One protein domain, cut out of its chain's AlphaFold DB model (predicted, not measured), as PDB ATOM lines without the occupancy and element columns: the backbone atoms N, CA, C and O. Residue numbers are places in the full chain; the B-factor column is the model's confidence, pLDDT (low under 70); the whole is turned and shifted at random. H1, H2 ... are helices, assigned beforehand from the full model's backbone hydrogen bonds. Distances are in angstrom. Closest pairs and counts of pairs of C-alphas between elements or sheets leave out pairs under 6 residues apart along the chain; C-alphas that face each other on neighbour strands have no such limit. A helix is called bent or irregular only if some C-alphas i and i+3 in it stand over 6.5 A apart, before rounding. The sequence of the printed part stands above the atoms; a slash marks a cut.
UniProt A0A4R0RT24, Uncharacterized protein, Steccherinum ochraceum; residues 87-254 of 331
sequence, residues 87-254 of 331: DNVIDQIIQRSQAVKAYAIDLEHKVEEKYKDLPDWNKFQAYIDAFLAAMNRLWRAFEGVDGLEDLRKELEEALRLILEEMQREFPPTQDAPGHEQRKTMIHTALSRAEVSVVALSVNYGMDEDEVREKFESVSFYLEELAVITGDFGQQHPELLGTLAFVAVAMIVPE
ATOM      1  N   ASP A  87      63.647 -18.787 -22.588       49.44
ATOM      2  CA  ASP A  87      63.854 -17.335 -22.428       49.44
ATOM      3  C   ASP A  87      63.329 -16.513 -23.631       49.44
ATOM      4  O   ASP A  87      62.821 -15.405 -23.465       49.44
ATOM      5  N   ASN A  88      63.278 -17.119 -24.824       67.19
ATOM      6  CA  ASN A  88      62.684 -16.555 -26.044       67.19
ATOM      7  C   ASN A  88      61.179 -16.208 -25.896       67.19
ATOM      8  O   ASN A  88      60.670 -15.304 -26.553       67.19
ATOM      9  N   VAL A  89      60.433 -16.890 -25.019       50.19
ATOM     10  CA  VAL A  89      59.003 -16.609 -24.792       50.19
ATOM     11  C   VAL A  89      58.797 -15.307 -24.013       50.19
ATOM     12  O   VAL A  89      57.821 -14.602 -24.272       50.19
ATOM     13  N   ILE A  90      59.694 -14.975 -23.081       47.09
ATOM     14  CA  ILE A  90      59.629 -13.715 -22.324       47.09
ATOM     15  C   ILE A  90      59.945 -12.544 -23.258       47.09
ATOM     16  O   ILE A  90      59.169 -11.590 -23.311       47.09
ATOM     17  N   ASP A  91      60.994 -12.668 -24.075       59.34
ATOM     18  CA  ASP A  91      61.359 -11.652 -25.069       59.34
ATOM     19  C   ASP A  91      60.238 -11.421 -26.094       59.34
ATOM     20  O   ASP A  91      59.931 -10.280 -26.438       59.34
ATOM     21  N   GLN A  92      59.537 -12.479 -26.518       59.72
ATOM     22  CA  GLN A  92      58.364 -12.347 -27.388       59.72
ATOM     23  C   GLN A  92      57.192 -11.634 -26.706       59.72
ATOM     24  O   GLN A  92      56.527 -10.820 -27.347       59.72
ATOM     25  N   ILE A  93      56.916 -11.910 -25.426       52.41
ATOM     26  CA  ILE A  93      55.863 -11.207 -24.673       52.41
ATOM     27  C   ILE A  93      56.190  -9.713 -24.582       52.41
ATOM     28  O   ILE A  93      55.310  -8.894 -24.846       52.41
ATOM     29  N   ILE A  94      57.446  -9.366 -24.285       57.66
ATOM     30  CA  ILE A  94      57.920  -7.977 -24.204       57.66
ATOM     31  C   ILE A  94      57.832  -7.286 -25.571       57.66
ATOM     32  O   ILE A  94      57.262  -6.205 -25.689       57.66
ATOM     33  N   GLN A  95      58.338  -7.915 -26.632       67.81
ATOM     34  CA  GLN A  95      58.296  -7.349 -27.985       67.81
ATOM     35  C   GLN A  95      56.856  -7.110 -28.466       67.81
ATOM     36  O   GLN A  95      56.569  -6.177 -29.214       67.81
ATOM     37  N   ARG A  96      55.916  -7.961 -28.051       60.31
ATOM     38  CA  ARG A  96      54.522  -7.898 -28.502       60.31
ATOM     39  C   ARG A  96      53.654  -6.982 -27.643       60.31
ATOM     40  O   ARG A  96      52.751  -6.356 -28.195       60.31
ATOM     41  N   SER A  97      53.946  -6.822 -26.350       61.31
ATOM     42  CA  SER A  97      53.342  -5.747 -25.549       61.31
ATOM     43  C   SER A  97      53.747  -4.372 -26.091       61.31
ATOM     44  O   SER A  97      52.908  -3.478 -26.167       61.31
ATOM     45  N   GLN A  98      54.977  -4.229 -26.599       71.44
ATOM     46  CA  GLN A  98      55.403  -3.026 -27.323       71.44
ATOM     47  C   GLN A  98      54.579  -2.781 -28.596       71.44
ATOM     48  O   GLN A  98      54.266  -1.632 -28.889       71.44
ATOM     49  N   ALA A  99      54.168  -3.826 -29.323       70.00
ATOM     50  CA  ALA A  99      53.308  -3.678 -30.502       70.00
ATOM     51  C   ALA A  99      51.874  -3.243 -30.144       70.00
ATOM     52  O   ALA A  99      51.311  -2.390 -30.826       70.00
ATOM     53  N   VAL A 100      51.295  -3.772 -29.056       66.25
ATOM     54  CA  VAL A 100      50.001  -3.292 -28.525       66.25
ATOM     55  C   VAL A 100      50.104  -1.839 -28.105       66.25
ATOM     56  O   VAL A 100      49.243  -1.041 -28.457       66.25
ATOM     57  N   LYS A 101      51.181  -1.489 -27.400       72.50
ATOM     58  CA  LYS A 101      51.447  -0.116 -26.987       72.50
ATOM     59  C   LYS A 101      51.586   0.808 -28.197       72.50
ATOM     60  O   LYS A 101      50.982   1.868 -28.207       72.50
ATOM     61  N   ALA A 102      52.312   0.391 -29.234       76.88
ATOM     62  CA  ALA A 102      52.441   1.158 -30.470       76.88
ATOM     63  C   ALA A 102      51.088   1.351 -31.174       76.88
ATOM     64  O   ALA A 102      50.804   2.442 -31.652       76.88
ATOM     65  N   TYR A 103      50.233   0.324 -31.191       75.12
ATOM     66  CA  TYR A 103      48.877   0.438 -31.730       75.12
ATOM     67  C   TYR A 103      47.988   1.361 -30.888       75.12
ATOM     68  O   TYR A 103      47.249   2.162 -31.447       75.12
ATOM     69  N   ALA A 104      48.074   1.285 -29.559       75.38
ATOM     70  CA  ALA A 104      47.356   2.188 -28.667       75.38
ATOM     71  C   ALA A 104      47.795   3.647 -28.869       75.38
ATOM     72  O   ALA A 104      46.933   4.513 -28.922       75.38
ATOM     73  N   ILE A 105      49.096   3.894 -29.064       81.19
ATOM     74  CA  ILE A 105      49.655   5.221 -29.381       81.19
ATOM     75  C   ILE A 105      49.179   5.717 -30.757       81.19
ATOM     76  O   ILE A 105      48.800   6.873 -30.893       81.19
ATOM     77  N   ASP A 106      49.163   4.865 -31.788       83.88
ATOM     78  CA  ASP A 106      48.623   5.236 -33.111       83.88
ATOM     79  C   ASP A 106      47.129   5.585 -33.034       83.88
ATOM     80  O   ASP A 106      46.662   6.559 -33.624       83.88
ATOM     81  N   LEU A 107      46.371   4.796 -32.273       78.75
ATOM     82  CA  LEU A 107      44.949   5.019 -32.063       78.75
ATOM     83  C   LEU A 107      44.694   6.298 -31.259       78.75
ATOM     84  O   LEU A 107      43.785   7.050 -31.597       78.75
ATOM     85  N   GLU A 108      45.514   6.560 -30.243       82.06
ATOM     86  CA  GLU A 108      45.525   7.812 -29.492       82.06
ATOM     87  C   GLU A 108      45.794   8.999 -30.414       82.06
ATOM     88  O   GLU A 108      44.990   9.920 -30.424       82.06
ATOM     89  N   HIS A 109      46.827   8.947 -31.261       86.44
ATOM     90  CA  HIS A 109      47.127  10.020 -32.214       86.44
ATOM     91  C   HIS A 109      45.959  10.276 -33.175       86.44
ATOM     92  O   HIS A 109      45.638  11.421 -33.480       86.44
ATOM     93  N   LYS A 110      45.283   9.224 -33.650       85.50
ATOM     94  CA  LYS A 110      44.092   9.361 -34.507       85.50
ATOM     95  C   LYS A 110      42.916  10.002 -33.776       85.50
ATOM     96  O   LYS A 110      42.160  10.760 -34.382       85.50
ATOM     97  N   VAL A 111      42.735   9.680 -32.495       83.50
ATOM     98  CA  VAL A 111      41.718  10.322 -31.657       83.50
ATOM     99  C   VAL A 111      42.107  11.775 -31.393       83.50
ATOM    100  O   VAL A 111      41.294  12.660 -31.625       83.50
ATOM    101  N   GLU A 112      43.348  12.048 -31.010       87.06
ATOM    102  CA  GLU A 112      43.852  13.400 -30.787       87.06
ATOM    103  C   GLU A 112      43.706  14.256 -32.048       87.06
ATOM    104  O   GLU A 112      43.100  15.315 -32.000       87.06
ATOM    105  N   GLU A 113      44.147  13.790 -33.215       90.06
ATOM    106  CA  GLU A 113      44.030  14.547 -34.465       90.06
ATOM    107  C   GLU A 113      42.573  14.906 -34.788       90.06
ATOM    108  O   GLU A 113      42.275  16.037 -35.186       90.06
ATOM    109  N   LYS A 114      41.664  13.947 -34.592       87.00
ATOM    110  CA  LYS A 114      40.244  14.105 -34.904       87.00
ATOM    111  C   LYS A 114      39.490  14.934 -33.858       87.00
ATOM    112  O   LYS A 114      38.470  15.531 -34.197       87.00
ATOM    113  N   TYR A 115      39.971  14.974 -32.616       85.00
ATOM    114  CA  TYR A 115      39.246  15.535 -31.473       85.00
ATOM    115  C   TYR A 115      40.073  16.517 -30.624       85.00
ATOM    116  O   TYR A 115      39.657  16.865 -29.525       85.00
ATOM    117  N   LYS A 116      41.196  17.031 -31.139       84.50
ATOM    118  CA  LYS A 116      42.066  18.028 -30.478       84.50
ATOM    119  C   LYS A 116      41.342  19.305 -30.060       84.50
ATOM    120  O   LYS A 116      41.783  19.992 -29.145       84.50
ATOM    121  N   ASP A 117      40.250  19.627 -30.748       87.75
ATOM    122  CA  ASP A 117      39.441  20.810 -30.473       87.75
ATOM    123  C   ASP A 117      38.434  20.564 -29.331       87.75
ATOM    124  O   ASP A 117      37.756  21.498 -28.900       87.75
ATOM    125  N   LEU A 118      38.331  19.327 -28.818       85.62
ATOM    126  CA  LEU A 118      37.541  19.040 -27.628       85.62
ATOM    127  C   LEU A 118      38.282  19.563 -26.389       85.62
ATOM    128  O   LEU A 118      39.390  19.105 -26.096       85.62
ATOM    129  N   PRO A 119      37.673  20.479 -25.617       81.56
ATOM    130  CA  PRO A 119      38.329  21.117 -24.476       81.56
ATOM    131  C   PRO A 119      38.771  20.112 -23.400       81.56
ATOM    132  O   PRO A 119      39.741  20.361 -22.686       81.56
ATOM    133  N   ASP A 120      38.106  18.959 -23.322       87.12
ATOM    134  CA  ASP A 120      38.338  17.948 -22.294       87.12
ATOM    135  C   ASP A 120      39.364  16.868 -22.683       87.12
ATOM    136  O   ASP A 120      39.710  16.039 -21.842       87.12
ATOM    137  N   TRP A 121      39.900  16.862 -23.914       86.12
ATOM    138  CA  TRP A 121      40.861  15.830 -24.341       86.12
ATOM    139  C   TRP A 121      42.166  15.867 -23.533       86.12
ATOM    140  O   TRP A 121      42.578  14.866 -22.947       86.12
ATOM    141  N   ASN A 122      42.771  17.050 -23.411       88.00
ATOM    142  CA  ASN A 122      43.993  17.234 -22.621       88.00
ATOM    143  C   ASN A 122      43.765  16.885 -21.141       88.00
ATOM    144  O   ASN A 122      44.648  16.351 -20.469       88.00
ATOM    145  N   LYS A 123      42.558  17.167 -20.632       90.25
ATOM    146  CA  LYS A 123      42.150  16.819 -19.268       90.25
ATOM    147  C   LYS A 123      42.067  15.299 -19.096       90.25
ATOM    148  O   LYS A 123      42.553  14.773 -18.100       90.25
ATOM    149  N   PHE A 124      41.503  14.594 -20.077       87.12
ATOM    150  CA  PHE A 124      41.417  13.136 -20.088       87.12
ATOM    151  C   PHE A 124      42.800  12.473 -20.061       87.12
ATOM    152  O   PHE A 124      43.039  11.622 -19.204       87.12
ATOM    153  N   GLN A 125      43.730  12.901 -20.922       86.31
ATOM    154  CA  GLN A 125      45.109  12.389 -20.928       86.31
ATOM    155  C   GLN A 125      45.813  12.628 -19.585       86.31
ATOM    156  O   GLN A 125      46.363  11.694 -19.001       86.31
ATOM    157  N   ALA A 126      45.715  13.844 -19.035       91.06
ATOM    158  CA  ALA A 126      46.305  14.169 -17.736       91.06
ATOM    159  C   ALA A 126      45.765  13.274 -16.605       91.06
ATOM    160  O   ALA A 126      46.522  12.861 -15.722       91.06
ATOM    161  N   TYR A 127      44.473  12.936 -16.636       90.44
ATOM    162  CA  TYR A 127      43.895  12.009 -15.671       90.44
ATOM    163  C   TYR A 127      44.336  10.563 -15.874       90.44
ATOM    164  O   TYR A 127      44.558   9.882 -14.875       90.44
ATOM    165  N   ILE A 128      44.511  10.091 -17.115       85.75
ATOM    166  CA  ILE A 128      45.078   8.759 -17.372       85.75
ATOM    167  C   ILE A 128      46.474   8.663 -16.756       85.75
ATOM    168  O   ILE A 128      46.749   7.727 -16.004       85.75
ATOM    169  N   ASP A 129      47.337   9.645 -17.011       88.06
ATOM    170  CA  ASP A 129      48.704   9.640 -16.490       88.06
ATOM    171  C   ASP A 129      48.732   9.661 -14.957       88.06
ATOM    172  O   ASP A 129      49.439   8.871 -14.318       88.06
ATOM    173  N   ALA A 130      47.922  10.531 -14.346       91.44
ATOM    174  CA  ALA A 130      47.831  10.645 -12.896       91.44
ATOM    175  C   ALA A 130      47.264   9.372 -12.247       91.44
ATOM    176  O   ALA A 130      47.758   8.924 -11.205       91.44
ATOM    177  N   PHE A 131      46.284   8.746 -12.895       88.31
ATOM    178  CA  PHE A 131      45.707   7.475 -12.486       88.31
ATOM    179  C   PHE A 131      46.729   6.337 -12.536       88.31
ATOM    180  O   PHE A 131      46.907   5.633 -11.540       88.31
ATOM    181  N   LEU A 132      47.459   6.189 -13.646       85.50
ATOM    182  CA  LEU A 132      48.524   5.189 -13.775       85.50
ATOM    183  C   LEU A 132      49.608   5.400 -12.708       85.50
ATOM    184  O   LEU A 132      50.090   4.441 -12.102       85.50
ATOM    185  N   ALA A 133      49.967   6.651 -12.413       89.25
ATOM    186  CA  ALA A 133      50.904   6.974 -11.341       89.25
ATOM    187  C   ALA A 133      50.360   6.615  -9.943       89.25
ATOM    188  O   ALA A 133      51.102   6.084  -9.111       89.25
ATOM    189  N   ALA A 134      49.082   6.883  -9.656       88.62
ATOM    190  CA  ALA A 134      48.428   6.489  -8.404       88.62
ATOM    191  C   ALA A 134      48.378   4.962  -8.247       88.62
ATOM    192  O   ALA A 134      48.763   4.428  -7.210       88.62
ATOM    193  N   MET A 135      48.025   4.255  -9.315       83.25
ATOM    194  CA  MET A 135      47.962   2.797  -9.359       83.25
ATOM    195  C   MET A 135      49.316   2.133  -9.145       83.25
ATOM    196  O   MET A 135      49.427   1.195  -8.359       83.25
ATOM    197  N   ASN A 136      50.371   2.669  -9.758       84.69
ATOM    198  CA  ASN A 136      51.737   2.212  -9.513       84.69
ATOM    199  C   ASN A 136      52.154   2.385  -8.045       84.69
ATOM    200  O   ASN A 136      52.876   1.548  -7.504       84.69
ATOM    201  N   ARG A 137      51.712   3.463  -7.383       88.31
ATOM    202  CA  ARG A 137      51.979   3.682  -5.953       88.31
ATOM    203  C   ARG A 137      51.221   2.690  -5.080       88.31
ATOM    204  O   ARG A 137      51.839   2.097  -4.201       88.31
ATOM    205  N   LEU A 138      49.928   2.499  -5.344       86.81
ATOM    206  CA  LEU A 138      49.100   1.516  -4.650       86.81
ATOM    207  C   LEU A 138      49.709   0.116  -4.784       86.81
ATOM    208  O   LEU A 138      49.906  -0.572  -3.792       86.81
ATOM    209  N   TRP A 139      50.104  -0.269  -5.995       82.50
ATOM    210  CA  TRP A 139      50.698  -1.574  -6.258       82.50
ATOM    211  C   TRP A 139      51.999  -1.833  -5.507       82.50
ATOM    212  O   TRP A 139      52.171  -2.906  -4.942       82.50
ATOM    213  N   ARG A 140      52.907  -0.856  -5.464       85.69
ATOM    214  CA  ARG A 140      54.161  -1.005  -4.713       85.69
ATOM    215  C   ARG A 140      53.929  -1.295  -3.232       85.69
ATOM    216  O   ARG A 140      54.778  -1.925  -2.617       85.69
ATOM    217  N   ALA A 141      52.792  -0.877  -2.674       86.81
ATOM    218  CA  ALA A 141      52.416  -1.244  -1.312       86.81
ATOM    219  C   ALA A 141      52.103  -2.746  -1.189       86.81
ATOM    220  O   ALA A 141      52.430  -3.364  -0.183       86.81
ATOM    221  N   PHE A 142      51.533  -3.356  -2.232       83.25
ATOM    222  CA  PHE A 142      51.206  -4.783  -2.270       83.25
ATOM    223  C   PHE A 142      52.408  -5.699  -2.556       83.25
ATOM    224  O   PHE A 142      52.341  -6.886  -2.249       83.25
ATOM    225  N   GLU A 143      53.515  -5.194  -3.115       84.81
ATOM    226  CA  GLU A 143      54.676  -6.020  -3.509       84.81
ATOM    227  C   GLU A 143      55.361  -6.762  -2.344       84.81
ATOM    228  O   GLU A 143      56.111  -7.709  -2.582       84.81
ATOM    229  N   GLY A 144      55.115  -6.354  -1.097       84.56
ATOM    230  CA  GLY A 144      55.668  -6.992   0.103       84.56
ATOM    231  C   GLY A 144      54.724  -7.958   0.818       84.56
ATOM    232  O   GLY A 144      55.101  -8.487   1.859       84.56
ATOM    233  N   VAL A 145      53.507  -8.160   0.309       87.31
ATOM    234  CA  VAL A 145      52.463  -8.911   1.013       87.31
ATOM    235  C   VAL A 145      52.605 -10.414   0.757       87.31
ATOM    236  O   VAL A 145      52.504 -10.884  -0.382       87.31
ATOM    237  N   ASP A 146      52.802 -11.184   1.827       90.19
ATOM    238  CA  ASP A 146      52.733 -12.645   1.779       90.19
ATOM    239  C   ASP A 146      51.298 -13.098   1.456       90.19
ATOM    240  O   ASP A 146      50.325 -12.525   1.936       90.19
ATOM    241  N   GLY A 147      51.141 -14.142   0.635       88.25
ATOM    242  CA  GLY A 147      49.808 -14.652   0.279       88.25
ATOM    243  C   GLY A 147      49.077 -13.855  -0.810       88.25
ATOM    244  O   GLY A 147      47.859 -13.961  -0.926       88.25
ATOM    245  N   LEU A 148      49.806 -13.112  -1.653       82.88
ATOM    246  CA  LEU A 148      49.260 -12.303  -2.757       82.88
ATOM    247  C   LEU A 148      48.219 -13.029  -3.636       82.88
ATOM    248  O   LEU A 148      47.294 -12.394  -4.132       82.88
ATOM    249  N   GLU A 149      48.346 -14.344  -3.848       82.31
ATOM    250  CA  GLU A 149      47.384 -15.103  -4.663       82.31
ATOM    251  C   GLU A 149      46.030 -15.301  -3.966       82.31
ATOM    252  O   GLU A 149      44.999 -15.320  -4.638       82.31
ATOM    253  N   ASP A 150      46.008 -15.434  -2.641       88.44
ATOM    254  CA  ASP A 150      44.755 -15.549  -1.890       88.44
ATOM    255  C   ASP A 150      44.105 -14.173  -1.728       88.44
ATOM    256  O   ASP A 150      42.921 -14.031  -2.046       88.44
ATOM    257  N   LEU A 151      44.906 -13.137  -1.439       85.19
ATOM    258  CA  LEU A 151      44.463 -11.741  -1.482       85.19
ATOM    259  C   LEU A 151      43.825 -11.420  -2.835       85.19
ATOM    260  O   LEU A 151      42.745 -10.843  -2.904       85.19
ATOM    261  N   ARG A 152      44.469 -11.839  -3.928       82.12
ATOM    262  CA  ARG A 152      43.954 -11.651  -5.281       82.12
ATOM    263  C   ARG A 152      42.587 -12.310  -5.471       82.12
ATOM    264  O   ARG A 152      41.710 -11.668  -6.039       82.12
ATOM    265  N   LYS A 153      42.379 -13.554  -5.026       84.44
ATOM    266  CA  LYS A 153      41.076 -14.237  -5.154       84.44
ATOM    267  C   LYS A 153      39.984 -13.548  -4.341       84.44
ATOM    268  O   LYS A 153      38.868 -13.398  -4.829       84.44
ATOM    269  N   GLU A 154      40.290 -13.145  -3.111       88.19
ATOM    270  CA  GLU A 154      39.329 -12.434  -2.261       88.19
ATOM    271  C   GLU A 154      38.969 -11.070  -2.851       88.19
ATOM    272  O   GLU A 154      37.805 -10.674  -2.861       88.19
ATOM    273  N   LEU A 155      39.956 -10.387  -3.425       83.12
ATOM    274  CA  LEU A 155      39.760  -9.114  -4.098       83.12
ATOM    275  C   LEU A 155      38.972  -9.277  -5.414       83.12
ATOM    276  O   LEU A 155      38.101  -8.459  -5.699       83.12
ATOM    277  N   GLU A 156      39.203 -10.350  -6.185       80.62
ATOM    278  CA  GLU A 156      38.370 -10.749  -7.340       80.62
ATOM    279  C   GLU A 156      36.910 -10.922  -6.929       80.62
ATOM    280  O   GLU A 156      36.015 -10.382  -7.581       80.62
ATOM    281  N   GLU A 157      36.658 -11.624  -5.831       85.38
ATOM    282  CA  GLU A 157      35.306 -11.861  -5.342       85.38
ATOM    283  C   GLU A 157      34.636 -10.574  -4.837       85.38
ATOM    284  O   GLU A 157      33.492 -10.291  -5.200       85.38
ATOM    285  N   ALA A 158      35.351  -9.752  -4.065       83.94
ATOM    286  CA  ALA A 158      34.840  -8.474  -3.576       83.94
ATOM    287  C   ALA A 158      34.472  -7.535  -4.734       83.94
ATOM    288  O   ALA A 158      33.367  -6.989  -4.773       83.94
ATOM    289  N   LEU A 159      35.355  -7.402  -5.730       79.44
ATOM    290  CA  LEU A 159      35.056  -6.616  -6.922       79.44
ATOM    291  C   LEU A 159      33.889  -7.217  -7.713       79.44
ATOM    292  O   LEU A 159      33.045  -6.470  -8.199       79.44
ATOM    293  N   ARG A 160      33.781  -8.548  -7.834       82.38
ATOM    294  CA  ARG A 160      32.650  -9.185  -8.532       82.38
ATOM    295  C   ARG A 160      31.315  -8.715  -7.961       82.38
ATOM    296  O   ARG A 160      30.428  -8.332  -8.721       82.38
ATOM    297  N   LEU A 161      31.193  -8.723  -6.635       86.38
ATOM    298  CA  LEU A 161      29.970  -8.338  -5.934       86.38
ATOM    299  C   LEU A 161      29.618  -6.867  -6.165       86.38
ATOM    300  O   LEU A 161      28.465  -6.559  -6.464       86.38
ATOM    301  N   ILE A 162      30.609  -5.976  -6.096       83.50
ATOM    302  CA  ILE A 162      30.395  -4.546  -6.349       83.50
ATOM    303  C   ILE A 162      29.978  -4.339  -7.807       83.50
ATOM    304  O   ILE A 162      29.026  -3.616  -8.070       83.50
ATOM    305  N   LEU A 163      30.616  -5.020  -8.764       78.38
ATOM    306  CA  LEU A 163      30.247  -4.913 -10.176       78.38
ATOM    307  C   LEU A 163      28.811  -5.391 -10.431       78.38
ATOM    308  O   LEU A 163      28.073  -4.746 -11.175       78.38
ATOM    309  N   GLU A 164      28.403  -6.506  -9.825       82.88
ATOM    310  CA  GLU A 164      27.030  -7.011  -9.924       82.88
ATOM    311  C   GLU A 164      26.010  -6.040  -9.329       82.88
ATOM    312  O   GLU A 164      24.917  -5.889  -9.873       82.88
ATOM    313  N   GLU A 165      26.346  -5.384  -8.221       83.50
ATOM    314  CA  GLU A 165      25.497  -4.366  -7.609       83.50
ATOM    315  C   GLU A 165      25.389  -3.128  -8.501       83.50
ATOM    316  O   GLU A 165      24.286  -2.689  -8.821       83.50
ATOM    317  N   MET A 166      26.521  -2.641  -9.010       78.81
ATOM    318  CA  MET A 166      26.558  -1.539  -9.963       78.81
ATOM    319  C   MET A 166      25.701  -1.850 -11.190       78.81
ATOM    320  O   MET A 166      24.839  -1.058 -11.547       78.81
ATOM    321  N   GLN A 167      25.846  -3.027 -11.802       78.06
ATOM    322  CA  GLN A 167      25.024  -3.429 -12.950       78.06
ATOM    323  C   GLN A 167      23.514  -3.376 -12.680       78.06
ATOM    324  O   GLN A 167      22.746  -3.183 -13.621       78.06
ATOM    325  N   ARG A 168      23.075  -3.550 -11.426       83.00
ATOM    326  CA  ARG A 168      21.664  -3.391 -11.038       83.00
ATOM    327  C   ARG A 168      21.271  -1.928 -10.861       83.00
ATOM    328  O   ARG A 168      20.127  -1.585 -11.141       83.00
ATOM    329  N   GLU A 169      22.185  -1.092 -10.378       82.00
ATOM    330  CA  GLU A 169      21.953   0.337 -10.143       82.00
ATOM    331  C   GLU A 169      22.002   1.170 -11.438       82.00
ATOM    332  O   GLU A 169      21.325   2.195 -11.523       82.00
ATOM    333  N   PHE A 170      22.759   0.747 -12.459       75.44
ATOM    334  CA  PHE A 170      22.841   1.477 -13.729       75.44
ATOM    335  C   PHE A 170      21.603   1.248 -14.603       75.44
ATOM    336  O   PHE A 170      21.347   0.119 -15.035       75.44
ATOM    337  N   PRO A 171      20.838   2.311 -14.913       74.94
ATOM    338  CA  PRO A 171      19.660   2.184 -15.748       74.94
ATOM    339  C   PRO A 171      20.048   1.879 -17.208       74.94
ATOM    340  O   PRO A 171      21.193   2.089 -17.623       74.94
ATOM    341  N   PRO A 172      19.103   1.383 -18.026       72.69
ATOM    342  CA  PRO A 172      19.320   1.202 -19.454       72.69
ATOM    343  C   PRO A 172      19.707   2.511 -20.156       72.69
ATOM    344  O   PRO A 172      19.351   3.601 -19.730       72.69
ATOM    345  N   THR A 173      20.321   2.390 -21.334       64.00
ATOM    346  CA  THR A 173      20.752   3.504 -22.207       64.00
ATOM    347  C   THR A 173      19.799   4.640 -22.443       64.00
ATOM    348  O   THR A 173      20.234   5.763 -22.674       64.00
ATOM    349  N   GLN A 174      18.514   4.335 -22.481       73.00
ATOM    350  CA  GLN A 174      17.507   5.337 -22.799       73.00
ATOM    351  C   GLN A 174      17.282   6.283 -21.615       73.00
ATOM    352  O   GLN A 174      16.818   7.399 -21.813       73.00
ATOM    353  N   ASP A 175      17.721   5.856 -20.431       81.44
ATOM    354  CA  ASP A 175      17.574   6.522 -19.146       81.44
ATOM    355  C   ASP A 175      18.957   6.818 -18.530       81.44
ATOM    356  O   ASP A 175      19.103   6.881 -17.309       81.44
ATOM    357  N   ALA A 176      19.998   6.943 -19.369       74.94
ATOM    358  CA  ALA A 176      21.364   7.148 -18.902       74.94
ATOM    359  C   ALA A 176      21.438   8.410 -18.015       74.94
ATOM    360  O   ALA A 176      21.013   9.488 -18.446       74.94
ATOM    361  N   PRO A 177      21.990   8.302 -16.794       80.75
ATOM    362  CA  PRO A 177      22.005   9.398 -15.832       80.75
ATOM    363  C   PRO A 177      22.815  10.577 -16.372       80.75
ATOM    364  O   PRO A 177      23.770  10.372 -17.118       80.75
ATOM    365  N   GLY A 178      22.473  11.806 -15.982       87.81
ATOM    366  CA  GLY A 178      23.289  12.988 -16.291       87.81
ATOM    367  C   GLY A 178      24.663  12.958 -15.601       87.81
ATOM    368  O   GLY A 178      24.919  12.094 -14.764       87.81
ATOM    369  N   HIS A 179      25.536  13.917 -15.923       88.81
ATOM    370  CA  HIS A 179      26.909  14.011 -15.394       88.81
ATOM    371  C   HIS A 179      26.990  13.908 -13.857       88.81
ATOM    372  O   HIS A 179      27.661  13.023 -13.334       88.81
ATOM    373  N   GLU A 180      26.248  14.740 -13.123       93.06
ATOM    374  CA  GLU A 180      26.266  14.742 -11.646       93.06
ATOM    375  C   GLU A 180      25.760  13.427 -11.039       93.06
ATOM    376  O   GLU A 180      26.295  12.914 -10.051       93.06
ATOM    377  N   GLN A 181      24.731  12.844 -11.656       89.56
ATOM    378  CA  GLN A 181      24.173  11.579 -11.199       89.56
ATOM    379  C   GLN A 181      25.146  10.427 -11.472       89.56
ATOM    380  O   GLN A 181      25.361   9.610 -10.580       89.56
ATOM    381  N   ARG A 182      25.800  10.395 -12.646       86.75
ATOM    382  CA  ARG A 182      26.910   9.466 -12.914       86.75
ATOM    383  C   ARG A 182      27.977   9.579 -11.841       86.75
ATOM    384  O   ARG A 182      28.329   8.569 -11.246       86.75
ATOM    385  N   LYS A 183      28.462  10.797 -11.594       92.12
ATOM    386  CA  LYS A 183      29.530  11.068 -10.632       92.12
ATOM    387  C   LYS A 183      29.178  10.523  -9.249       92.12
ATOM    388  O   LYS A 183      29.951   9.767  -8.678       92.12
ATOM    389  N   THR A 184      27.956  10.780  -8.785       93.00
ATOM    390  CA  THR A 184      27.447  10.254  -7.506       93.00
ATOM    391  C   THR A 184      27.414   8.721  -7.468       93.00
ATOM    392  O   THR A 184      27.820   8.116  -6.473       93.00
ATOM    393  N   MET A 185      26.941   8.072  -8.537       87.19
ATOM    394  CA  MET A 185      26.881   6.607  -8.609       87.19
ATOM    395  C   MET A 185      28.282   5.984  -8.636       87.19
ATOM    396  O   MET A 185      28.526   4.985  -7.962       87.19
ATOM    397  N   ILE A 186      29.209   6.590  -9.383       86.62
ATOM    398  CA  ILE A 186      30.611   6.164  -9.451       86.62
ATOM    399  C   ILE A 186      31.253   6.283  -8.084       86.62
ATOM    400  O   ILE A 186      31.758   5.291  -7.567       86.62
ATOM    401  N   HIS A 187      31.165   7.467  -7.484       94.12
ATOM    402  CA  HIS A 187      31.699   7.750  -6.163       94.12
ATOM    403  C   HIS A 187      31.237   6.706  -5.143       94.12
ATOM    404  O   HIS A 187      32.051   6.051  -4.500       94.12
ATOM    405  N   THR A 188      29.923   6.464  -5.083       91.75
ATOM    406  CA  THR A 188      29.315   5.494  -4.162       91.75
ATOM    407  C   THR A 188      29.901   4.094  -4.336       91.75
ATOM    408  O   THR A 188      30.233   3.427  -3.355       91.75
ATOM    409  N   ALA A 189      30.052   3.636  -5.577       87.75
ATOM    410  CA  ALA A 189      30.621   2.326  -5.843       87.75
ATOM    411  C   ALA A 189      32.115   2.243  -5.507       87.75
ATOM    412  O   ALA A 189      32.567   1.228  -4.975       87.75
ATOM    413  N   LEU A 190      32.876   3.306  -5.773       90.06
ATOM    414  CA  LEU A 190      34.292   3.374  -5.422       90.06
ATOM    415  C   LEU A 190      34.506   3.404  -3.914       90.06
ATOM    416  O   LEU A 190      35.405   2.720  -3.440       90.06
ATOM    417  N   SER A 191      33.650   4.084  -3.151       94.25
ATOM    418  CA  SER A 191      33.689   4.033  -1.686       94.25
ATOM    419  C   SER A 191      33.419   2.619  -1.154       94.25
ATOM    420  O   SER A 191      34.062   2.179  -0.206       94.25
ATOM    421  N   ARG A 192      32.506   1.853  -1.772       91.81
ATOM    422  CA  ARG A 192      32.279   0.436  -1.405       91.81
ATOM    423  C   ARG A 192      33.486  -0.443  -1.750       91.81
ATOM    424  O   ARG A 192      33.837  -1.347  -0.983       91.81
ATOM    425  N   ALA A 193      34.131  -0.172  -2.886       89.25
ATOM    426  CA  ALA A 193      35.371  -0.833  -3.276       89.25
ATOM    427  C   ALA A 193      36.506  -0.517  -2.304       89.25
ATOM    428  O   ALA A 193      37.186  -1.442  -1.879       89.25
ATOM    429  N   GLU A 194      36.650   0.741  -1.890       93.12
ATOM    430  CA  GLU A 194      37.634   1.179  -0.899       93.12
ATOM    431  C   GLU A 194      37.504   0.395   0.398       93.12
ATOM    432  O   GLU A 194      38.470  -0.217   0.836       93.12
ATOM    433  N   VAL A 195      36.299   0.346   0.977       95.19
ATOM    434  CA  VAL A 195      36.046  -0.378   2.231       95.19
ATOM    435  C   VAL A 195      36.475  -1.840   2.110       95.19
ATOM    436  O   VAL A 195      37.104  -2.381   3.017       95.19
ATOM    437  N   SER A 196      36.169  -2.468   0.971       92.25
ATOM    438  CA  SER A 196      36.503  -3.869   0.713       92.25
ATOM    439  C   SER A 196      38.010  -4.071   0.517       92.25
ATOM    440  O   SER A 196      38.582  -4.987   1.099       92.25
ATOM    441  N   VAL A 197      38.667  -3.208  -0.265       89.44
ATOM    442  CA  VAL A 197      40.114  -3.263  -0.527       89.44
ATOM    443  C   VAL A 197      40.899  -3.007   0.754       89.44
ATOM    444  O   VAL A 197      41.796  -3.779   1.061       89.44
ATOM    445  N   VAL A 198      40.538  -1.982   1.526       94.62
ATOM    446  CA  VAL A 198      41.183  -1.646   2.801       94.62
ATOM    447  C   VAL A 198      41.030  -2.796   3.796       94.62
ATOM    448  O   VAL A 198      42.026  -3.239   4.363       94.62
ATOM    449  N   ALA A 199      39.819  -3.340   3.966       95.56
ATOM    450  CA  ALA A 199      39.590  -4.465   4.874       95.56
ATOM    451  C   ALA A 199      40.419  -5.700   4.487       95.56
ATOM    452  O   ALA A 199      41.032  -6.330   5.349       95.56
ATOM    453  N   LEU A 200      40.476  -6.025   3.191       93.06
ATOM    454  CA  LEU A 200      41.309  -7.114   2.688       93.06
ATOM    455  C   LEU A 200      42.794  -6.827   2.914       93.06
ATOM    456  O   LEU A 200      43.486  -7.651   3.489       93.06
ATOM    457  N   SER A 201      43.293  -5.650   2.549       91.56
ATOM    458  CA  SER A 201      44.692  -5.274   2.757       91.56
ATOM    459  C   SER A 201      45.131  -5.384   4.221       91.56
ATOM    460  O   SER A 201      46.195  -5.936   4.503       91.56
ATOM    461  N   VAL A 202      44.298  -4.928   5.161       95.38
ATOM    462  CA  VAL A 202      44.575  -5.025   6.604       95.38
ATOM    463  C   VAL A 202      44.627  -6.483   7.070       95.38
ATOM    464  O   VAL A 202      45.521  -6.849   7.832       95.38
ATOM    465  N   ASN A 203      43.740  -7.349   6.564       95.31
ATOM    466  CA  ASN A 203      43.773  -8.786   6.873       95.31
ATOM    467  C   ASN A 203      45.083  -9.461   6.438       95.31
ATOM    468  O   ASN A 203      45.486 -10.461   7.030       95.31
ATOM    469  N   TYR A 204      45.761  -8.896   5.439       94.25
ATOM    470  CA  TYR A 204      47.056  -9.355   4.943       94.25
ATOM    471  C   TYR A 204      48.241  -8.546   5.516       94.25
ATOM    472  O   TYR A 204      49.357  -8.616   5.004       94.25
ATOM    473  N   GLY A 205      48.024  -7.809   6.613       94.69
ATOM    474  CA  GLY A 205      49.079  -7.164   7.402       94.69
ATOM    475  C   GLY A 205      49.538  -5.798   6.894       94.69
ATOM    476  O   GLY A 205      50.577  -5.311   7.341       94.69
ATOM    477  N   MET A 206      48.801  -5.180   5.970       94.44
ATOM    478  CA  MET A 206      49.080  -3.816   5.521       94.44
ATOM    479  C   MET A 206      48.553  -2.784   6.525       94.44
ATOM    480  O   MET A 206      47.576  -3.033   7.232       94.44
ATOM    481  N   ASP A 207      49.185  -1.613   6.561       96.31
ATOM    482  CA  ASP A 207      48.716  -0.480   7.357       96.31
ATOM    483  C   ASP A 207      47.442   0.134   6.745       96.31
ATOM    484  O   ASP A 207      47.379   0.391   5.540       96.31
ATOM    485  N   GLU A 208      46.406   0.327   7.568       96.81
ATOM    486  CA  GLU A 208      45.085   0.784   7.109       96.81
ATOM    487  C   GLU A 208      45.146   2.191   6.504       96.81
ATOM    488  O   GLU A 208      44.593   2.425   5.426       96.81
ATOM    489  N   ASP A 209      45.830   3.112   7.186       97.38
ATOM    490  CA  ASP A 209      45.929   4.513   6.779       97.38
ATOM    491  C   ASP A 209      46.734   4.633   5.479       97.38
ATOM    492  O   ASP A 209      46.313   5.327   4.551       97.38
ATOM    493  N   GLU A 210      47.834   3.884   5.360       95.50
ATOM    494  CA  GLU A 210      48.638   3.827   4.138       95.50
ATOM    495  C   GLU A 210      47.831   3.318   2.929       95.50
ATOM    496  O   GLU A 210      47.953   3.853   1.818       95.50
ATOM    497  N   VAL A 211      47.018   2.270   3.107       94.62
ATOM    498  CA  VAL A 211      46.193   1.720   2.019       94.62
ATOM    499  C   VAL A 211      45.097   2.705   1.635       94.62
ATOM    500  O   VAL A 211      44.890   2.936   0.440       94.62
ATOM    501  N   ARG A 212      44.424   3.310   2.623       96.62
ATOM    502  CA  ARG A 212      43.352   4.287   2.407       96.62
ATOM    503  C   ARG A 212      43.854   5.509   1.638       96.62
ATOM    504  O   ARG A 212      43.266   5.848   0.616       96.62
ATOM    505  N   GLU A 213      44.980   6.098   2.044       95.88
ATOM    506  CA  GLU A 213      45.591   7.249   1.359       95.88
ATOM    507  C   GLU A 213      45.888   6.941  -0.120       95.88
ATOM    508  O   GLU A 213      45.576   7.719  -1.032       95.88
ATOM    509  N   LYS A 214      46.485   5.774  -0.393       92.69
ATOM    510  CA  LYS A 214      46.808   5.377  -1.771       92.69
ATOM    511  C   LYS A 214      45.554   5.093  -2.584       92.69
ATOM    512  O   LYS A 214      45.521   5.428  -3.770       92.69
ATOM    513  N   PHE A 215      44.545   4.477  -1.975       92.56
ATOM    514  CA  PHE A 215      43.291   4.170  -2.644       92.56
ATOM    515  C   PHE A 215      42.491   5.431  -2.970       92.56
ATOM    516  O   PHE A 215      41.977   5.526  -4.079       92.56
ATOM    517  N   GLU A 216      42.450   6.416  -2.074       94.88
ATOM    518  CA  GLU A 216      41.764   7.699  -2.283       94.88
ATOM    519  C   GLU A 216      42.265   8.409  -3.550       94.88
ATOM    520  O   GLU A 216      41.488   8.887  -4.377       94.88
ATOM    521  N   SER A 217      43.582   8.404  -3.772       94.00
ATOM    522  CA  SER A 217      44.159   8.943  -5.009       94.00
ATOM    523  C   SER A 217      43.663   8.191  -6.247       94.00
ATOM    524  O   SER A 217      43.376   8.793  -7.279       94.00
ATOM    525  N   VAL A 218      43.594   6.863  -6.166       90.25
ATOM    526  CA  VAL A 218      43.155   6.017  -7.276       90.25
ATOM    527  C   VAL A 218      41.663   6.213  -7.551       90.25
ATOM    528  O   VAL A 218      41.290   6.352  -8.716       90.25
ATOM    529  N   SER A 219      40.826   6.249  -6.511       91.56
ATOM    530  CA  SER A 219      39.377   6.421  -6.626       91.56
ATOM    531  C   SER A 219      39.022   7.779  -7.225       91.56
ATOM    532  O   SER A 219      38.207   7.830  -8.140       91.56
ATOM    533  N   PHE A 220      39.707   8.850  -6.817       94.75
ATOM    534  CA  PHE A 220      39.511  10.184  -7.381       94.75
ATOM    535  C   PHE A 220      39.733  10.221  -8.901       94.75
ATOM    536  O   PHE A 220      38.861  10.657  -9.655       94.75
ATOM    537  N   TYR A 221      40.884   9.739  -9.384       92.50
ATOM    538  CA  TYR A 221      41.171   9.779 -10.823       92.50
ATOM    539  C   TYR A 221      40.283   8.833 -11.624       92.50
ATOM    540  O   TYR A 221      39.893   9.140 -12.748       92.50
ATOM    541  N   LEU A 222      39.948   7.688 -11.038       87.44
ATOM    542  CA  LEU A 222      39.006   6.748 -11.616       87.44
ATOM    543  C   LEU A 222      37.622   7.379 -11.792       87.44
ATOM    544  O   LEU A 222      37.044   7.277 -12.871       87.44
ATOM    545  N   GLU A 223      37.119   8.066 -10.768       92.19
ATOM    546  CA  GLU A 223      35.848   8.779 -10.826       92.19
ATOM    547  C   GLU A 223      35.816   9.767 -11.996       92.19
ATOM    548  O   GLU A 223      34.932   9.689 -12.851       92.19
ATOM    549  N   GLU A 224      36.826  10.629 -12.098       92.00
ATOM    550  CA  GLU A 224      36.917  11.625 -13.166       92.00
ATOM    551  C   GLU A 224      37.045  10.983 -14.559       92.00
ATOM    552  O   GLU A 224      36.352  11.394 -15.492       92.00
ATOM    553  N   LEU A 225      37.867   9.935 -14.712       88.06
ATOM    554  CA  LEU A 225      38.008   9.205 -15.979       88.06
ATOM    555  C   LEU A 225      36.697   8.559 -16.416       88.06
ATOM    556  O   LEU A 225      36.341   8.598 -17.597       88.06
ATOM    557  N   ALA A 226      35.974   7.960 -15.476       86.00
ATOM    558  CA  ALA A 226      34.718   7.291 -15.745       86.00
ATOM    559  C   ALA A 226      33.616   8.285 -16.145       86.00
ATOM    560  O   ALA A 226      32.893   8.040 -17.115       86.00
ATOM    561  N   VAL A 227      33.529   9.427 -15.459       89.00
ATOM    562  CA  VAL A 227      32.591  10.505 -15.799       89.00
ATOM    563  C   VAL A 227      32.897  11.082 -17.183       89.00
ATOM    564  O   VAL A 227      32.001  11.124 -18.025       89.00
ATOM    565  N   ILE A 228      34.157  11.440 -17.452       88.19
ATOM    566  CA  ILE A 228      34.580  11.999 -18.746       88.19
ATOM    567  C   ILE A 228      34.349  11.000 -19.883       88.19
ATOM    568  O   ILE A 228      33.852  11.366 -20.945       88.19
ATOM    569  N   THR A 229      34.643   9.716 -19.663       84.12
ATOM    570  CA  THR A 229      34.356   8.667 -20.655       84.12
ATOM    571  C   THR A 229      32.855   8.558 -20.921       84.12
ATOM    572  O   THR A 229      32.443   8.380 -22.068       84.12
ATOM    573  N   GLY A 230      32.023   8.697 -19.884       83.81
ATOM    574  CA  GLY A 230      30.570   8.758 -20.021       83.81
ATOM    575  C   GLY A 230      30.097   9.969 -20.826       83.81
ATOM    576  O   GLY A 230      29.241   9.817 -21.699       83.81
ATOM    577  N   ASP A 231      30.681  11.144 -20.588       86.62
ATOM    578  CA  ASP A 231      30.386  12.375 -21.331       86.62
ATOM    579  C   ASP A 231      30.771  12.236 -22.811       86.62
ATOM    580  O   ASP A 231      29.943  12.485 -23.693       86.62
ATOM    581  N   PHE A 232      31.981  11.741 -23.100       84.88
ATOM    582  CA  PHE A 232      32.407  11.433 -24.466       84.88
ATOM    583  C   PHE A 232      31.511  10.386 -25.114       84.88
ATOM    584  O   PHE A 232      31.178  10.511 -26.286       84.88
ATOM    585  N   GLY A 233      31.077   9.376 -24.366       83.50
ATOM    586  CA  GLY A 233      30.177   8.352 -24.877       83.50
ATOM    587  C   GLY A 233      28.809   8.884 -25.292       83.50
ATOM    588  O   GLY A 233      28.229   8.385 -26.256       83.50
ATOM    589  N   GLN A 234      28.310   9.909 -24.598       83.38
ATOM    590  CA  GLN A 234      27.063  10.587 -24.951       83.38
ATOM    591  C   GLN A 234      27.221  11.513 -26.162       83.38
ATOM    592  O   GLN A 234      26.323  11.571 -27.000       83.38
ATOM    593  N   GLN A 235      28.342  12.231 -26.262       87.12
ATOM    594  CA  GLN A 235      28.582  13.200 -27.341       87.12
ATOM    595  C   GLN A 235      29.074  12.536 -28.638       87.12
ATOM    596  O   GLN A 235      28.721  12.962 -29.736       87.12
ATOM    597  N   HIS A 236      29.870  11.478 -28.501       86.12
ATOM    598  CA  HIS A 236      30.608  10.802 -29.565       86.12
ATOM    599  C   HIS A 236      30.566   9.278 -29.350       86.12
ATOM    600  O   HIS A 236      31.573   8.658 -28.992       86.12
ATOM    601  N   PRO A 237      29.410   8.622 -29.545       81.56
ATOM    602  CA  PRO A 237      29.265   7.184 -29.306       81.56
ATOM    603  C   PRO A 237      30.243   6.325 -30.127       81.56
ATOM    604  O   PRO A 237      30.592   5.220 -29.709       81.56
ATOM    605  N   GLU A 238      30.728   6.820 -31.270       81.62
ATOM    606  CA  GLU A 238      31.752   6.164 -32.087       81.62
ATOM    607  C   GLU A 238      33.150   6.159 -31.446       81.62
ATOM    608  O   GLU A 238      33.949   5.267 -31.735       81.62
ATOM    609  N   LEU A 239      33.451   7.120 -30.566       82.31
ATOM    610  CA  LEU A 239      34.724   7.180 -29.839       82.31
ATOM    611  C   LEU A 239      34.790   6.190 -28.701       82.31
ATOM    612  O   LEU A 239      35.861   5.750 -28.304       82.31
ATOM    613  N   LEU A 240      33.637   5.865 -28.155       79.44
ATOM    614  CA  LEU A 240      33.530   5.242 -26.862       79.44
ATOM    615  C   LEU A 240      34.215   3.866 -26.807       79.44
ATOM    616  O   LEU A 240      34.930   3.560 -25.855       79.44
ATOM    617  N   GLY A 241      34.076   3.070 -27.871       75.88
ATOM    618  CA  GLY A 241      34.794   1.799 -28.004       75.88
ATOM    619  C   GLY A 241      36.309   1.977 -28.152       75.88
ATOM    620  O   GLY A 241      37.078   1.198 -27.592       75.88
ATOM    621  N   THR A 242      36.734   3.017 -28.870       79.69
ATOM    622  CA  THR A 242      38.142   3.374 -29.081       79.69
ATOM    623  C   THR A 242      38.787   3.846 -27.782       79.69
ATOM    624  O   THR A 242      39.833   3.330 -27.409       79.69
ATOM    625  N   LEU A 243      38.140   4.755 -27.048       77.75
ATOM    626  CA  LEU A 243      38.611   5.274 -25.762       77.75
ATOM    627  C   LEU A 243      38.705   4.175 -24.717       77.75
ATOM    628  O   LEU A 243      39.724   4.053 -24.046       77.75
ATOM    629  N   ALA A 244      37.677   3.333 -24.618       74.31
ATOM    630  CA  ALA A 244      37.699   2.214 -23.693       74.31
ATOM    631  C   ALA A 244      38.819   1.220 -24.047       74.31
ATOM    632  O   ALA A 244      39.487   0.697 -23.156       74.31
ATOM    633  N   PHE A 245      39.084   0.998 -25.340       76.56
ATOM    634  CA  PHE A 245      40.213   0.183 -25.778       76.56
ATOM    635  C   PHE A 245      41.568   0.831 -25.466       76.56
ATOM    636  O   PHE A 245      42.430   0.140 -24.934       76.56
ATOM    637  N   VAL A 246      41.766   2.121 -25.761       76.81
ATOM    638  CA  VAL A 246      43.010   2.851 -25.448       76.81
ATOM    639  C   VAL A 246      43.266   2.826 -23.947       76.81
ATOM    640  O   VAL A 246      44.353   2.431 -23.531       76.81
ATOM    641  N   ALA A 247      42.244   3.139 -23.143       73.88
ATOM    642  CA  ALA A 247      42.318   3.086 -21.693       73.88
ATOM    643  C   ALA A 247      42.782   1.702 -21.234       73.88
ATOM    644  O   ALA A 247      43.808   1.611 -20.572       73.88
ATOM    645  N   VAL A 248      42.116   0.619 -21.663       71.38
ATOM    646  CA  VAL A 248      42.522  -0.762 -21.339       71.38
ATOM    647  C   VAL A 248      43.938  -1.071 -21.826       71.38
ATOM    648  O   VAL A 248      44.730  -1.634 -21.080       71.38
ATOM    649  N   ALA A 249      44.287  -0.726 -23.059       72.62
ATOM    650  CA  ALA A 249      45.579  -1.070 -23.641       72.62
ATOM    651  C   ALA A 249      46.746  -0.366 -22.927       72.62
ATOM    652  O   ALA A 249      47.794  -0.979 -22.728       72.62
ATOM    653  N   MET A 250      46.562   0.886 -22.504       69.94
ATOM    654  CA  MET A 250      47.553   1.638 -21.725       69.94
ATOM    655  C   MET A 250      47.681   1.130 -20.289       69.94
ATOM    656  O   MET A 250      48.774   1.100 -19.729       69.94
ATOM    657  N   ILE A 251      46.560   0.697 -19.722       66.62
ATOM    658  CA  ILE A 251      46.422   0.113 -18.386       66.62
ATOM    659  C   ILE A 251      47.032  -1.287 -18.280       66.62
ATOM    660  O   ILE A 251      47.436  -1.706 -17.197       66.62
ATOM    661  N   VAL A 252      47.104  -2.021 -19.391       66.19
ATOM    662  CA  VAL A 252      47.616  -3.393 -19.453       66.19
ATOM    663  C   VAL A 252      48.990  -3.438 -20.144       66.19
ATOM    664  O   VAL A 252      49.136  -4.065 -21.194       66.19
ATOM    665  N   PRO A 253      50.053  -2.818 -19.593       54.47
ATOM    666  CA  PRO A 253      51.392  -3.030 -20.127       54.47
ATOM    667  C   PRO A 253      51.930  -4.433 -19.782       54.47
ATOM    668  O   PRO A 253      52.871  -4.900 -20.426       54.47
ATOM    669  N   GLU A 254      51.321  -5.146 -18.823       63.97
ATOM    670  CA  GLU A 254      51.812  -6.438 -18.336       63.97
ATOM    671  C   GLU A 254      50.875  -7.612 -18.676       63.97
ATOM    672  O   GLU A 254      49.713  -7.678 -18.275       63.97
TER     673      GLU A 254
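AT A GLANCE: This is residues 87 to 254 of the 331 residues of an uncharacterized protein of Steccherinum ochraceum (UniProt A0A4R0RT24). A long helix, H1, packs with residues 100 to 111 on the short H6, which folds back from the end of H5; H5 itself belongs to a curved row of four helices, H2, H5, H4 and H3. Residues 87 to 92 of H1 stick out from this body. The printed part has 168 residues with six named helices, H1 to H6 in chain order, and no named strand: all helix. The whole is compact, with a radius of gyration of the C-alphas of 17.7 A, and flat, spanning 48 by 48 by 24 A.

IN THESE COORDINATES: H1, residues 87 to 115, begins at C-alpha 87 (63.854, -17.335, -22.428) and is 42.0 A long. H2 is residues 121 to 142, 31.9 A; H3 residues 148 to 169, 31.0 A; H4 residues 179 to 203, 36.1 A; H5 residues 208 to 235, 40.2 A. H6, residues 237 to 251, ends at C-alpha 251 (46.422, 0.113, -18.386); it is only just irregular, C-alphas 238 and 241 being 6.7 A apart.

HOW THE PARTS SIT: H1 touches H6, C-alphas of Ala 104 and Val 246 closest at 5.4 A, opposite ways at 34.5 degrees, a shallow tilt only just short of steep. H5, the hub, touches H6 with residues 229 to 233 alone, Gly 233 to Leu 240 at 5.0 A between C-alphas. H5 touches H2, C-alphas of Leu 138 and Lys 214 at 5.3 A, and H4, C-alphas of Val 202 and Glu 208 at 5.9 A, each at a shallow tilt of 28 degrees, opposite ways. H3 and H4 form a helical hairpin, C-alphas of Ala 158 and Ser 196 closest at 6.5 A. H3 and H5 are apart. Every O i to N i+4 pair is within hydrogen-bond range in H1, H3, H4 and H5; H2 has 17 of 18, H6 9 of 11.

THE WHOLE: The C-alphas farthest apart, Asp 87 and Asp 175, are 52.2 A apart. The printed part has no cut and no long link. Mean pLDDT of the printed part is 83.2; residues 87 to 97, 100, 173 and 250 to 254 are under 70.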